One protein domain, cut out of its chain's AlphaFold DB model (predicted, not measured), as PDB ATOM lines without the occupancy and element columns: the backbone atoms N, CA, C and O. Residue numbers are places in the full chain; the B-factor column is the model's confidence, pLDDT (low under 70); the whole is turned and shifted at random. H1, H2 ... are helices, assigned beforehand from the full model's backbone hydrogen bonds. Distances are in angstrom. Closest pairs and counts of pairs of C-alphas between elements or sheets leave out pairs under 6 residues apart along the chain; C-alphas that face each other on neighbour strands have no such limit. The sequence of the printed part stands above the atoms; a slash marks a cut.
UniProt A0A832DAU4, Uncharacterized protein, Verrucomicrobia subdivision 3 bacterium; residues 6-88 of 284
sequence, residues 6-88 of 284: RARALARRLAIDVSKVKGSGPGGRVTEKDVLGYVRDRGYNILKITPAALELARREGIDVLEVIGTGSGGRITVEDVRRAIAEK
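AT A GLANCE: This is residues 6 to 88 of the 284 residues of an uncharacterized protein of Verrucomicrobia subdivision 3 bacterium (UniProt A0A832DAU4). Two lobes sit end to end, each made of two short helices side by side with a long loop joining them: H1 and H2 in one, H3 and H4 in the other, with H1 meeting H3 where the lobes join. The tips of the two loops, near Gly 27 and Ser 72, lie at opposite ends of the longest axis. The printed part has 83 residues with four named helices in the order H1, H2, H3, H4 and no named strand; the class is all helix, though under half of the residues, 38 of 83, are in named elements. It is compact, with a radius of gyration of the C-alphas of 13.0 A, yet elongated in outline, spanning 42 by 23 by 19 A.

HOW THE PARTS SIT: Start at H2, residues 32 to 41, which shares the greatest length, 10 residues, with H4, residues 78 to 87. Look from H2 to H1, residues 6 to 14: they touch, and their closest C-alphas, those of Ala 7 and Glu 32, are 4.1 A apart. They run the same way at a shallow tilt of 34.8 degrees, only just short of steep. From H1 go on to H3, residues 51 to 59: the two touch, closest at the C-alphas of Arg 12 and Arg 58, 6.1 A apart. They run opposite ways at a steep tilt of 47 degrees. H3 in turn touches H4, closest at the C-alphas of Ala 53 and Val 78, 4.2 A apart, and they run the same way at a shallow tilt of 27 degrees. With 2 of these 3 touching pairs at a shallow tilt, the helix packing is mostly aligned, but only just. H2 is apart from H3 and from H4, and H1 is apart from H4. In H1, H2, H3 and H4 every O i to N i+4 pair is within hydrogen-bond range.

IN THESE COORDINATES: Find C-alpha 32 at (503.629, 283.078, 678.421); from there H2 runs 14.4 A to C-alpha 41. H1 begins at C-alpha 6, at (504.621, 280.365, 673.351), and runs 12.3 A to C-alpha 14. H3 covers 12.5 A from Pro 51 to Arg 59. H4 runs 14.4 A from Val 78 to C-alpha 87, at (499.087, 257.239, 690.134).

THE WHOLE: Look for the two C-alphas farthest apart, those of Gly 27 and Ser 72, at 43.4 A. The links from H1 to H2, residues 15 to 31, and from H3 to H4, residues 60 to 77, are long; the link from H2 to H3, with 9 residues, is short. The printed part has no cut from residue 6 to residue 88. The mean pLDDT of the printed part is 92.8, and no printed residue is under 70.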
ATOM      1  N   ARG A   6     503.486 280.120 672.446       93.94
ATOM      2  CA  ARG A   6     504.621 280.365 673.351       93.94
ATOM      3  C   ARG A   6     504.365 279.840 674.765       93.94
ATOM      4  O   ARG A   6     505.213 279.135 675.301       93.94
ATOM      5  N   ALA A   7     503.177 280.084 675.328       94.06
ATOM      6  CA  ALA A   7     502.795 279.528 676.628       94.06
ATOM      7  C   ALA A   7     502.804 277.995 676.623       94.06
ATOM      8  O   ALA A   7     503.320 277.377 677.549       94.06
ATOM      9  N   ARG A   8     502.288 277.374 675.553       94.25
ATOM     10  CA  ARG A   8     502.279 275.914 675.399       94.25
ATOM     11  C   ARG A   8     503.694 275.341 675.321       94.25
ATOM     12  O   ARG A   8     503.971 274.328 675.958       94.25
ATOM     13  N   ALA A   9     504.582 275.981 674.558       94.12
ATOM     14  CA  ALA A   9     505.980 275.575 674.455       94.12
ATOM     15  C   ALA A   9     506.707 275.706 675.803       94.12
ATOM     16  O   ALA A   9     507.424 274.788 676.203       94.12
ATOM     17  N   LEU A  10     506.476 276.804 676.530       94.62
ATOM     18  CA  LEU A  10     507.065 277.026 677.848       94.62
ATOM     19  C   LEU A  10     506.563 276.010 678.882       94.62
ATOM     20  O   LEU A  10     507.383 275.382 679.545       94.62
ATOM     21  N   ALA A  11     505.248 275.797 678.978       94.25
ATOM     22  CA  ALA A  11     504.657 274.826 679.901       94.25
ATOM     23  C   ALA A  11     505.167 273.403 679.626       94.25
ATOM     24  O   ALA A  11     505.587 272.708 680.549       94.25
ATOM     25  N   ARG A  12     505.252 273.000 678.347       94.19
ATOM     26  CA  ARG A  12     505.843 271.711 677.959       94.19
ATOM     27  C   ARG A  12     507.314 271.620 678.354       94.19
ATOM     28  O   ARG A  12     507.729 270.595 678.873       94.19
ATOM     29  N   ARG A  13     508.106 272.676 678.148       93.88
ATOM     30  CA  ARG A  13     509.526 272.692 678.538       93.88
ATOM     31  C   ARG A  13     509.714 272.607 680.052       93.88
ATOM     32  O   ARG A  13     510.709 272.047 680.503       93.88
ATOM     33  N   LEU A  14     508.792 273.143 680.837       95.00
ATOM     34  CA  LEU A  14     508.873 273.095 682.295       95.00
ATOM     35  C   LEU A  14     508.167 271.872 682.901       95.00
ATOM     36  O   LEU A  14     508.276 271.684 684.105       95.00
ATOM     37  N   ALA A  15     507.517 271.032 682.083       95.00
ATOM     38  CA  ALA A  15     506.662 269.931 682.530       95.00
ATOM     39  C   ALA A  15     505.576 270.419 683.510       95.00
ATOM     40  O   ALA A  15     505.481 269.945 684.633       95.00
ATOM     41  N   ILE A  16     504.800 271.418 683.077       95.44
ATOM     42  CA  ILE A  16     503.711 272.040 683.841       95.44
ATOM     43  C   ILE A  16     502.382 271.797 683.137       95.44
ATOM     44  O   ILE A  16     502.280 271.983 681.916       95.44
ATOM     45  N   ASP A  17     501.350 271.446 683.902       92.88
ATOM     46  CA  ASP A  17     499.995 271.329 683.378       92.88
ATOM     47  C   ASP A  17     499.383 272.720 683.165       92.88
ATOM     48  O   ASP A  17     498.982 273.430 684.089       92.88
ATOM     49  N   VAL A  18     499.291 273.119 681.895       92.19
ATOM     50  CA  VAL A  18     498.772 274.431 681.500       92.19
ATOM     51  C   VAL A  18     497.287 274.624 681.833       92.19
ATOM     52  O   VAL A  18     496.832 275.765 681.876       92.19
ATOM     53  N   SER A  19     496.528 273.550 682.085       91.44
ATOM     54  CA  SER A  19     495.116 273.654 682.485       91.44
ATOM     55  C   SER A  19     494.934 274.282 683.873       91.44
ATOM     56  O   SER A  19     493.882 274.857 684.152       91.44
ATOM     57  N   LYS A  20     495.979 274.248 684.711       90.25
ATOM     58  CA  LYS A  20     496.005 274.820 686.070       90.25
ATOM     59  C   LYS A  20     496.447 276.283 686.098       90.25
ATOM     60  O   LYS A  20     496.402 276.928 687.145       90.25
ATOM     61  N   VAL A  21     496.863 276.827 684.953       92.88
ATOM     62  CA  VAL A  21     497.333 278.209 684.824       92.88
ATOM     63  C   VAL A  21     496.159 279.121 684.472       92.88
ATOM     64  O   VAL A  21     495.531 278.979 683.421       92.88
ATOM     65  N   LYS A  22     495.879 280.110 685.325       92.94
ATOM     66  CA  LYS A  22     494.852 281.128 685.058       92.94
ATOM     67  C   LYS A  22     495.316 282.067 683.938       92.94
ATOM     68  O   LYS A  22     496.315 282.762 684.090       92.94
ATOM     69  N   GLY A  23     494.588 282.097 682.822       92.00
ATOM     70  CA  GLY A  23     494.912 282.948 681.674       92.00
ATOM     71  C   GLY A  23     494.450 284.396 681.841       92.00
ATOM     72  O   GLY A  23     493.312 284.635 682.245       92.00
ATOM     73  N   SER A  24     495.310 285.355 681.486       92.25
ATOM     74  CA  SER A  24     495.002 286.798 681.506       92.25
ATOM     75  C   SER A  24     494.835 287.425 680.112       92.25
ATOM     76  O   SER A  24     494.537 288.612 679.995       92.25
ATOM     77  N   GLY A  25     495.011 286.647 679.039       88.75
ATOM     78  CA  GLY A  25     494.912 287.126 677.658       88.75
ATOM     79  C   GLY A  25     493.475 287.267 677.125       88.75
ATOM     80  O   GLY A  25     492.522 286.815 677.765       88.75
ATOM     81  N   PRO A  26     493.298 287.824 675.907       86.44
ATOM     82  CA  PRO A  26     491.982 288.030 675.292       86.44
ATOM     83  C   PRO A  26     491.148 286.743 675.244       86.44
ATOM     84  O   PRO A  26     491.622 285.708 674.766       86.44
ATOM     85  N   GLY A  27     489.917 286.804 675.759       85.00
ATOM     86  CA  GLY A  27     489.031 285.640 675.882       85.00
ATOM     87  C   GLY A  27     489.481 284.608 676.929       85.00
ATOM     88  O   GLY A  27     489.197 283.421 676.769       85.00
ATOM     89  N   GLY A  28     490.236 285.024 677.955       88.81
ATOM     90  CA  GLY A  28     490.751 284.140 679.012       88.81
ATOM     91  C   GLY A  28     491.891 283.228 678.549       88.81
ATOM     92  O   GLY A  28     492.084 282.134 679.082       88.81
ATOM     93  N   ARG A  29     492.620 283.632 677.501       92.62
ATOM     94  CA  ARG A  29     493.709 282.843 676.908       92.62
ATOM     95  C   ARG A  29     494.942 282.832 677.813       92.62
ATOM     96  O   ARG A  29     495.372 283.884 678.271       92.62
ATOM     97  N   VAL A  30     495.568 281.667 677.980       95.50
ATOM     98  CA  VAL A  30     496.832 281.532 678.723       95.50
ATOM     99  C   VAL A  30     498.004 282.058 677.888       95.50
ATOM    100  O   VAL A  30     498.270 281.594 676.766       95.50
ATOM    101  N   THR A  31     498.704 283.044 678.439       96.00
ATOM    102  CA  THR A  31     499.887 283.690 677.861       96.00
ATOM    103  C   THR A  31     501.175 283.177 678.506       96.00
ATOM    104  O   THR A  31     501.161 282.507 679.534       96.00
ATOM    105  N   GLU A  32     502.317 283.462 677.882       94.94
ATOM    106  CA  GLU A  32     503.629 283.078 678.421       94.94
ATOM    107  C   GLU A  32     503.887 283.706 679.800       94.94
ATOM    108  O   GLU A  32     504.412 283.045 680.695       94.94
ATOM    109  N   LYS A  33     503.436 284.954 679.994       94.81
ATOM    110  CA  LYS A  33     503.509 285.671 681.270       94.81
ATOM    111  C   LYS A  33     502.746 284.942 682.378       94.81
ATOM    112  O   LYS A  33     503.237 284.887 683.500       94.81
ATOM    113  N   ASP A  34     501.597 284.348 682.053       95.00
ATOM    114  CA  ASP A  34     500.781 283.606 683.020       95.00
ATOM    115  C   ASP A  34     501.496 282.336 683.497       95.00
ATOM    116  O   ASP A  34     501.527 282.053 684.692       95.00
ATOM    117  N   VAL A  35     502.141 281.605 682.579       93.50
ATOM    118  CA  VAL A  35     502.932 280.411 682.924       93.50
ATOM    119  C   VAL A  35     504.132 280.791 683.792       93.50
ATOM    120  O   VAL A  35     504.380 280.133 684.796       93.50
ATOM    121  N   LEU A  36     504.849 281.869 683.447       94.06
ATOM    122  CA  LEU A  36     505.978 282.369 684.243       94.06
ATOM    123  C   LEU A  36     505.561 282.821 685.650       94.06
ATOM    124  O   LEU A  36     506.303 282.587 686.603       94.06
ATOM    125  N   GLY A  37     504.398 283.466 685.778       94.00
ATOM    126  CA  GLY A  37     503.816 283.816 687.075       94.00
ATOM    127  C   GLY A  37     503.496 282.566 687.890       94.00
ATOM    128  O   GLY A  37     504.001 282.407 688.996       94.00
ATOM    129  N   TYR A  38     502.775 281.617 687.288       93.62
ATOM    130  CA  TYR A  38     502.382 280.369 687.941       93.62
ATOM    131  C   TYR A  38     503.576 279.572 688.487       93.62
ATOM    132  O   TYR A  38     503.571 279.168 689.649       93.62
ATOM    133  N   VAL A  39     504.625 279.372 687.681       94.06
ATOM    134  CA  VAL A  39     505.803 278.605 688.123       94.06
ATOM    135  C   VAL A  39     506.603 279.334 689.201       94.06
ATOM    136  O   VAL A  39     507.186 278.688 690.069       94.06
ATOM    137  N   ARG A  40     506.616 280.672 689.191       93.12
ATOM    138  CA  ARG A  40     507.260 281.468 690.242       93.12
ATOM    139  C   ARG A  40     506.522 281.315 691.567       93.12
ATOM    140  O   ARG A  40     507.153 280.976 692.564       93.12
ATOM    141  N   ASP A  41     505.209 281.514 691.550       92.44
ATOM    142  CA  ASP A  41     504.367 281.496 692.749       92.44
ATOM    143  C   ASP A  41     504.313 280.099 693.384       92.44
ATOM    144  O   ASP A  41     504.235 279.959 694.603       92.44
ATOM    145  N   ARG A  42     504.418 279.049 692.561       91.81
ATOM    146  CA  ARG A  42     504.463 277.647 693.002       91.81
ATOM    147  C   ARG A  42     505.864 277.143 693.365       91.81
ATOM    148  O   ARG A  42     506.017 275.963 693.661       91.81
ATOM    149  N   GLY A  43     506.887 277.999 693.344       89.31
ATOM    150  CA  GLY A  43     508.232 277.624 693.787       89.31
ATOM    151  C   GLY A  43     508.998 276.714 692.821       89.31
ATOM    152  O   GLY A  43     509.871 275.961 693.241       89.31
ATOM    153  N   TYR A  44     508.747 276.792 691.514       90.12
ATOM    154  CA  TYR A  44     509.486 275.999 690.523       90.12
ATOM    155  C   TYR A  44     511.001 276.251 690.563       90.12
ATOM    156  O   TYR A  44     511.796 275.342 690.358       90.12
ATOM    157  N   ASN A  45     511.428 277.479 690.868       88.31
ATOM    158  CA  ASN A  45     512.851 277.843 690.887       88.31
ATOM    159  C   ASN A  45     513.644 277.177 692.024       88.31
ATOM    160  O   ASN A  45     514.866 277.085 691.936       88.31
ATOM    161  N   ILE A  46     512.969 276.733 693.089       88.44
ATOM    162  CA  ILE A  46     513.594 276.012 694.209       88.44
ATOM    163  C   ILE A  46     513.461 274.489 694.064       88.44
ATOM    164  O   ILE A  46     514.039 273.738 694.853       88.44
ATOM    165  N   LEU A  47     512.725 274.027 693.050       90.06
ATOM    166  CA  LEU A  47     512.475 272.620 692.783       90.06
ATOM    167  C   LEU A  47     513.743 271.954 692.243       90.06
ATOM    168  O   LEU A  47     514.303 272.333 691.213       90.06
ATOM    169  N   LYS A  48     514.211 270.930 692.954       93.50
ATOM    170  CA  LYS A  48     515.378 270.142 692.554       93.50
ATOM    171  C   LYS A  48     514.884 268.936 691.771       93.50
ATOM    172  O   LYS A  48     514.307 268.034 692.357       93.50
ATOM    173  N   ILE A  49     515.149 268.877 690.472       95.44
ATOM    174  CA  ILE A  49     514.791 267.735 689.618       95.44
ATOM    175  C   ILE A  49     516.002 267.293 688.799       95.44
ATOM    176  O   ILE A  49     516.800 268.124 688.362       95.44
ATOM    177  N   THR A  50     516.193 265.984 688.620       94.94
ATOM    178  CA  THR A  50     517.257 265.488 687.734       94.94
ATOM    179  C   THR A  50     516.884 265.712 686.260       94.94
ATOM    180  O   THR A  50     515.703 265.651 685.914       94.94
ATOM    181  N   PRO A  51     517.861 265.905 685.352       95.25
ATOM    182  CA  PRO A  51     517.573 266.057 683.922       95.25
ATOM    183  C   PRO A  51     516.765 264.889 683.335       95.25
ATOM    184  O   PRO A  51     515.835 265.108 682.564       95.25
ATOM    185  N   ALA A  52     517.068 263.656 683.756       95.38
ATOM    186  CA  ALA A  52     516.354 262.459 683.315       95.38
ATOM    187  C   ALA A  52     514.897 262.409 683.814       95.38
ATOM    188  O   ALA A  52     514.008 262.010 683.066       95.38
ATOM    189  N   ALA A  53     514.639 262.835 685.056       95.31
ATOM    190  CA  ALA A  53     513.284 262.906 685.604       95.31
ATOM    191  C   ALA A  53     512.452 263.984 684.903       95.31
ATOM    192  O   ALA A  53     511.300 263.738 684.551       95.31
ATOM    193  N   LEU A  54     513.050 265.150 684.641       96.06
ATOM    194  CA  LEU A  54     512.387 266.231 683.920       96.06
ATOM    195  C   LEU A  54     512.011 265.797 682.502       96.06
ATOM    196  O   LEU A  54     510.887 266.035 682.074       96.06
ATOM    197  N   GLU A  55     512.909 265.119 681.788       96.38
ATOM    198  CA  GLU A  55     512.617 264.637 680.436       96.38
ATOM    199  C   GLU A  55     511.498 263.588 680.416       96.38
ATOM    200  O   GLU A  55     510.588 263.667 679.587       96.38
ATOM    201  N   LEU A  56     511.499 262.659 681.379       95.19
ATOM    202  CA  LEU A  56     510.404 261.703 681.544       95.19
ATOM    203  C   LEU A  56     509.074 262.416 681.842       95.19
ATOM    204  O   LEU A  56     508.063 262.112 681.213       95.19
ATOM    205  N   ALA A  57     509.077 263.399 682.744       94.69
ATOM    206  CA  ALA A  57     507.878 264.151 683.103       94.69
ATOM    207  C   ALA A  57     507.301 264.920 681.904       94.69
ATOM    208  O   ALA A  57     506.088 264.922 681.700       94.69
ATOM    209  N   ARG A  58     508.152 265.508 681.053       94.75
ATOM    210  CA  ARG A  58     507.713 266.165 679.809       94.75
ATOM    211  C   ARG A  58     507.047 265.197 678.845       94.75
ATOM    212  O   ARG A  58     506.004 265.531 678.284       94.75
ATOM    213  N   ARG A  59     507.666 264.031 678.629       93.75
ATOM    214  CA  ARG A  59     507.182 263.029 677.674       93.75
ATOM    215  C   ARG A  59     505.823 262.472 678.084       93.75
ATOM    216  O   ARG A  59     504.940 262.359 677.243       93.75
ATOM    217  N   GLU A  60     505.653 262.192 679.372       92.44
ATOM    218  CA  GLU A  60     504.438 261.582 679.931       92.44
ATOM    219  C   GLU A  60     503.410 262.626 680.418       92.44
ATOM    220  O   GLU A  60     502.367 262.281 680.984       92.44
ATOM    221  N   GLY A  61     503.699 263.920 680.229       91.25
ATOM    222  CA  GLY A  61     502.834 265.035 680.625       91.25
ATOM    223  C   GLY A  61     502.535 265.063 682.126       91.25
ATOM    224  O   GLY A  61     501.373 265.172 682.518       91.25
ATOM    225  N   ILE A  62     503.548 264.856 682.964       93.00
ATOM    226  CA  ILE A  62     503.464 264.928 684.428       93.00
ATOM    227  C   ILE A  62     503.788 266.353 684.866       93.00
ATOM    228  O   ILE A  62     504.811 266.893 684.449       93.00
ATOM    229  N   ASP A  63     502.932 266.944 685.704       93.88
ATOM    230  CA  ASP A  63     503.226 268.232 686.331       93.88
ATOM    231  C   ASP A  63     504.248 268.028 687.452       93.88
ATOM    232  O   ASP A  63     503.944 267.432 688.485       93.88
ATOM    233  N   VAL A  64     505.474 268.506 687.250       94.00
ATOM    234  CA  VAL A  64     506.559 268.310 688.224       94.00
ATOM    235  C   VAL A  64     506.315 269.036 689.545       94.00
ATOM    236  O   VAL A  64     506.929 268.662 690.539       94.00
ATOM    237  N   LEU A  65     505.420 270.030 689.589       93.19
ATOM    238  CA  LEU A  65     505.034 270.701 690.837       93.19
ATOM    239  C   LEU A  65     504.147 269.830 691.737       93.19
ATOM    240  O   LEU A  65     503.952 270.173 692.900       93.19
ATOM    241  N   GLU A  66     503.612 268.724 691.219       91.31
ATOM    242  CA  GLU A  66     502.794 267.770 691.981       91.31
ATOM    243  C   GLU A  66     503.574 266.526 692.404       91.31
ATOM    244  O   GLU A  66     503.062 265.691 693.145       91.31
ATOM    245  N   VAL A  67     504.823 266.400 691.956       92.56
ATOM    246  CA  VAL A  67     505.663 265.248 692.263       92.56
ATOM    247  C   VAL A  67     506.485 265.529 693.515       92.56
ATOM    248  O   VAL A  67     507.303 266.449 693.556       92.56
ATOM    249  N   ILE A  68     506.310 264.691 694.535       90.50
ATOM    250  CA  ILE A  68     507.119 264.736 695.754       90.50
ATOM    251  C   ILE A  68     508.449 264.021 695.484       90.50
ATOM    252  O   ILE A  68     508.476 262.822 695.219       90.50
ATOM    253  N   GLY A  69     509.559 264.759 695.548       91.81
ATOM    254  CA  GLY A  69     510.896 264.206 695.330       91.81
ATOM    255  C   GLY A  69     511.433 263.465 696.553       91.81
ATOM    256  O   GLY A  69     511.534 264.050 697.630       91.81
ATOM    257  N   THR A  70     511.834 262.204 696.380       93.06
ATOM    258  CA  THR A  70     512.384 261.366 697.467       93.06
ATOM    259  C   THR A  70     513.914 261.289 697.469       93.06
ATOM    260  O   THR A  70     514.516 260.728 698.385       93.06
ATOM    261  N   GLY A  71     514.576 261.876 696.469       90.25
ATOM    262  CA  GLY A  71     516.032 261.928 696.390       90.25
ATOM    263  C   GLY A  71     516.671 262.871 697.415       90.25
ATOM    264  O   GLY A  71     516.018 263.717 698.027       90.25
ATOM    265  N   SER A  72     517.999 262.771 697.555       91.00
ATOM    266  CA  SER A  72     518.791 263.597 698.483       91.00
ATOM    267  C   SER A  72     518.445 265.092 698.391       91.00
ATOM    268  O   SER A  72     518.493 265.696 697.312       91.00
ATOM    269  N   GLY A  73     518.090 265.679 699.538       87.44
ATOM    270  CA  GLY A  73     517.709 267.086 699.661       87.44
ATOM    271  C   GLY A  73     516.380 267.454 698.992       87.44
ATOM    272  O   GLY A  73     516.253 268.604 698.561       87.44
ATOM    273  N   GLY A  74     515.448 266.497 698.873       90.00
ATOM    274  CA  GLY A  74     514.119 266.669 698.266       90.00
ATOM    275  C   GLY A  74     514.135 266.645 696.737       90.00
ATOM    276  O   GLY A  74     513.300 267.278 696.096       90.00
ATOM    277  N   ARG A  75     515.136 265.991 696.133       94.88
ATOM    278  CA  ARG A  75     515.310 265.983 694.676       94.88
ATOM    279  C   ARG A  75     514.345 264.998 694.019       94.88
ATOM    280  O   ARG A  75     514.358 263.821 694.355       94.88
ATOM    281  N   ILE A  76     513.597 265.457 693.021       96.19
ATOM    282  CA  ILE A  76     512.758 264.622 692.163       96.19
ATOM    283  C   ILE A  76     513.651 263.770 691.263       96.19
ATOM    284  O   ILE A  76     514.474 264.271 690.483       96.19
ATOM    285  N   THR A  77     513.487 262.464 691.402       96.94
ATOM    286  CA  THR A  77     514.191 261.427 690.657       96.94
ATOM    287  C   THR A  77     513.291 260.818 689.583       96.94
ATOM    288  O   THR A  77     512.098 261.101 689.495       96.94
ATOM    289  N   VAL A  78     513.871 259.968 688.731       95.88
ATOM    290  CA  VAL A  78     513.112 259.239 687.702       95.88
ATOM    291  C   VAL A  78     512.048 258.344 688.340       95.88
ATOM    292  O   VAL A  78     510.965 258.197 687.782       95.88
ATOM    293  N   GLU A  79     512.340 257.778 689.512       94.88
ATOM    294  CA  GLU A  79     511.422 256.886 690.215       94.88
ATOM    295  C   GLU A  79     510.204 257.630 690.773       94.88
ATOM    296  O   GLU A  79     509.084 257.138 690.673       94.88
ATOM    297  N   ASP A  80     510.393 258.862 691.252       95.44
ATOM    298  CA  ASP A  80     509.289 259.717 691.704       95.44
ATOM    299  C   ASP A  80     508.327 260.038 690.550       95.44
ATOM    300  O   ASP A  80     507.107 259.964 690.695       95.44
ATOM    301  N   VAL A  81     508.872 260.318 689.362       94.25
ATOM    302  CA  VAL A  81     508.063 260.561 688.160       94.25
ATOM    303  C   VAL A  81     507.357 259.284 687.698       94.25
ATOM    304  O   VAL A  81     506.189 259.345 687.327       94.25
ATOM    305  N   ARG A  82     508.009 258.113 687.758       94.19
ATOM    306  CA  ARG A  82     507.360 256.818 687.470       94.19
ATOM    307  C   ARG A  82     506.196 256.533 688.407       94.19
ATOM    308  O   ARG A  82     505.152 256.087 687.938       94.19
ATOM    309  N   ARG A  83     506.349 256.833 689.696       92.81
ATOM    310  CA  ARG A  83     505.264 256.713 690.674       92.81
ATOM    311  C   ARG A  83     504.098 257.633 690.323       92.81
ATOM    312  O   ARG A  83     502.975 257.157 690.226       92.81
ATOM    313  N   ALA A  84     504.373 258.899 690.012       91.94
ATOM    314  CA  ALA A  84     503.343 259.845 689.585       91.94
ATOM    315  C   ALA A  84     502.631 259.413 688.286       91.94
ATOM    316  O   ALA A  84     501.435 259.642 688.119       91.94
ATOM    317  N   ILE A  85     503.340 258.758 687.357       90.56
ATOM    318  CA  ILE A  85     502.732 258.156 686.158       90.56
ATOM    319  C   ILE A  85     501.799 257.005 686.545       90.56
ATOM    320  O   ILE A  85     500.702 256.906 685.998       90.56
ATOM    321  N   ALA A  86     502.215 256.146 687.477       88.06
ATOM    322  CA  ALA A  86     501.406 255.028 687.954       88.06
ATOM    323  C   ALA A  86     500.159 255.481 688.740       88.06
ATOM    324  O   ALA A  86     499.141 254.797 688.700       88.06
ATOM    325  N   GLU A  87     500.215 256.637 689.407       87.50
ATOM    326  CA  GLU A  87     499.087 257.239 690.134       87.50
ATOM    327  C   GLU A  87     498.044 257.896 689.218       87.50
ATOM    328  O   GLU A  87     496.914 258.144 689.650       87.50
ATOM    329  N   LYS A  88     498.375 258.173 687.947       83.19
ATOM    330  CA  LYS A  88     497.402 258.748 687.014       83.19
ATOM    331  C   LYS A  88     496.211 257.802 686.837       83.19
ATOM    332  O   LYS A  88     496.413 256.633 686.497       83.19
TER     333      LYS A  88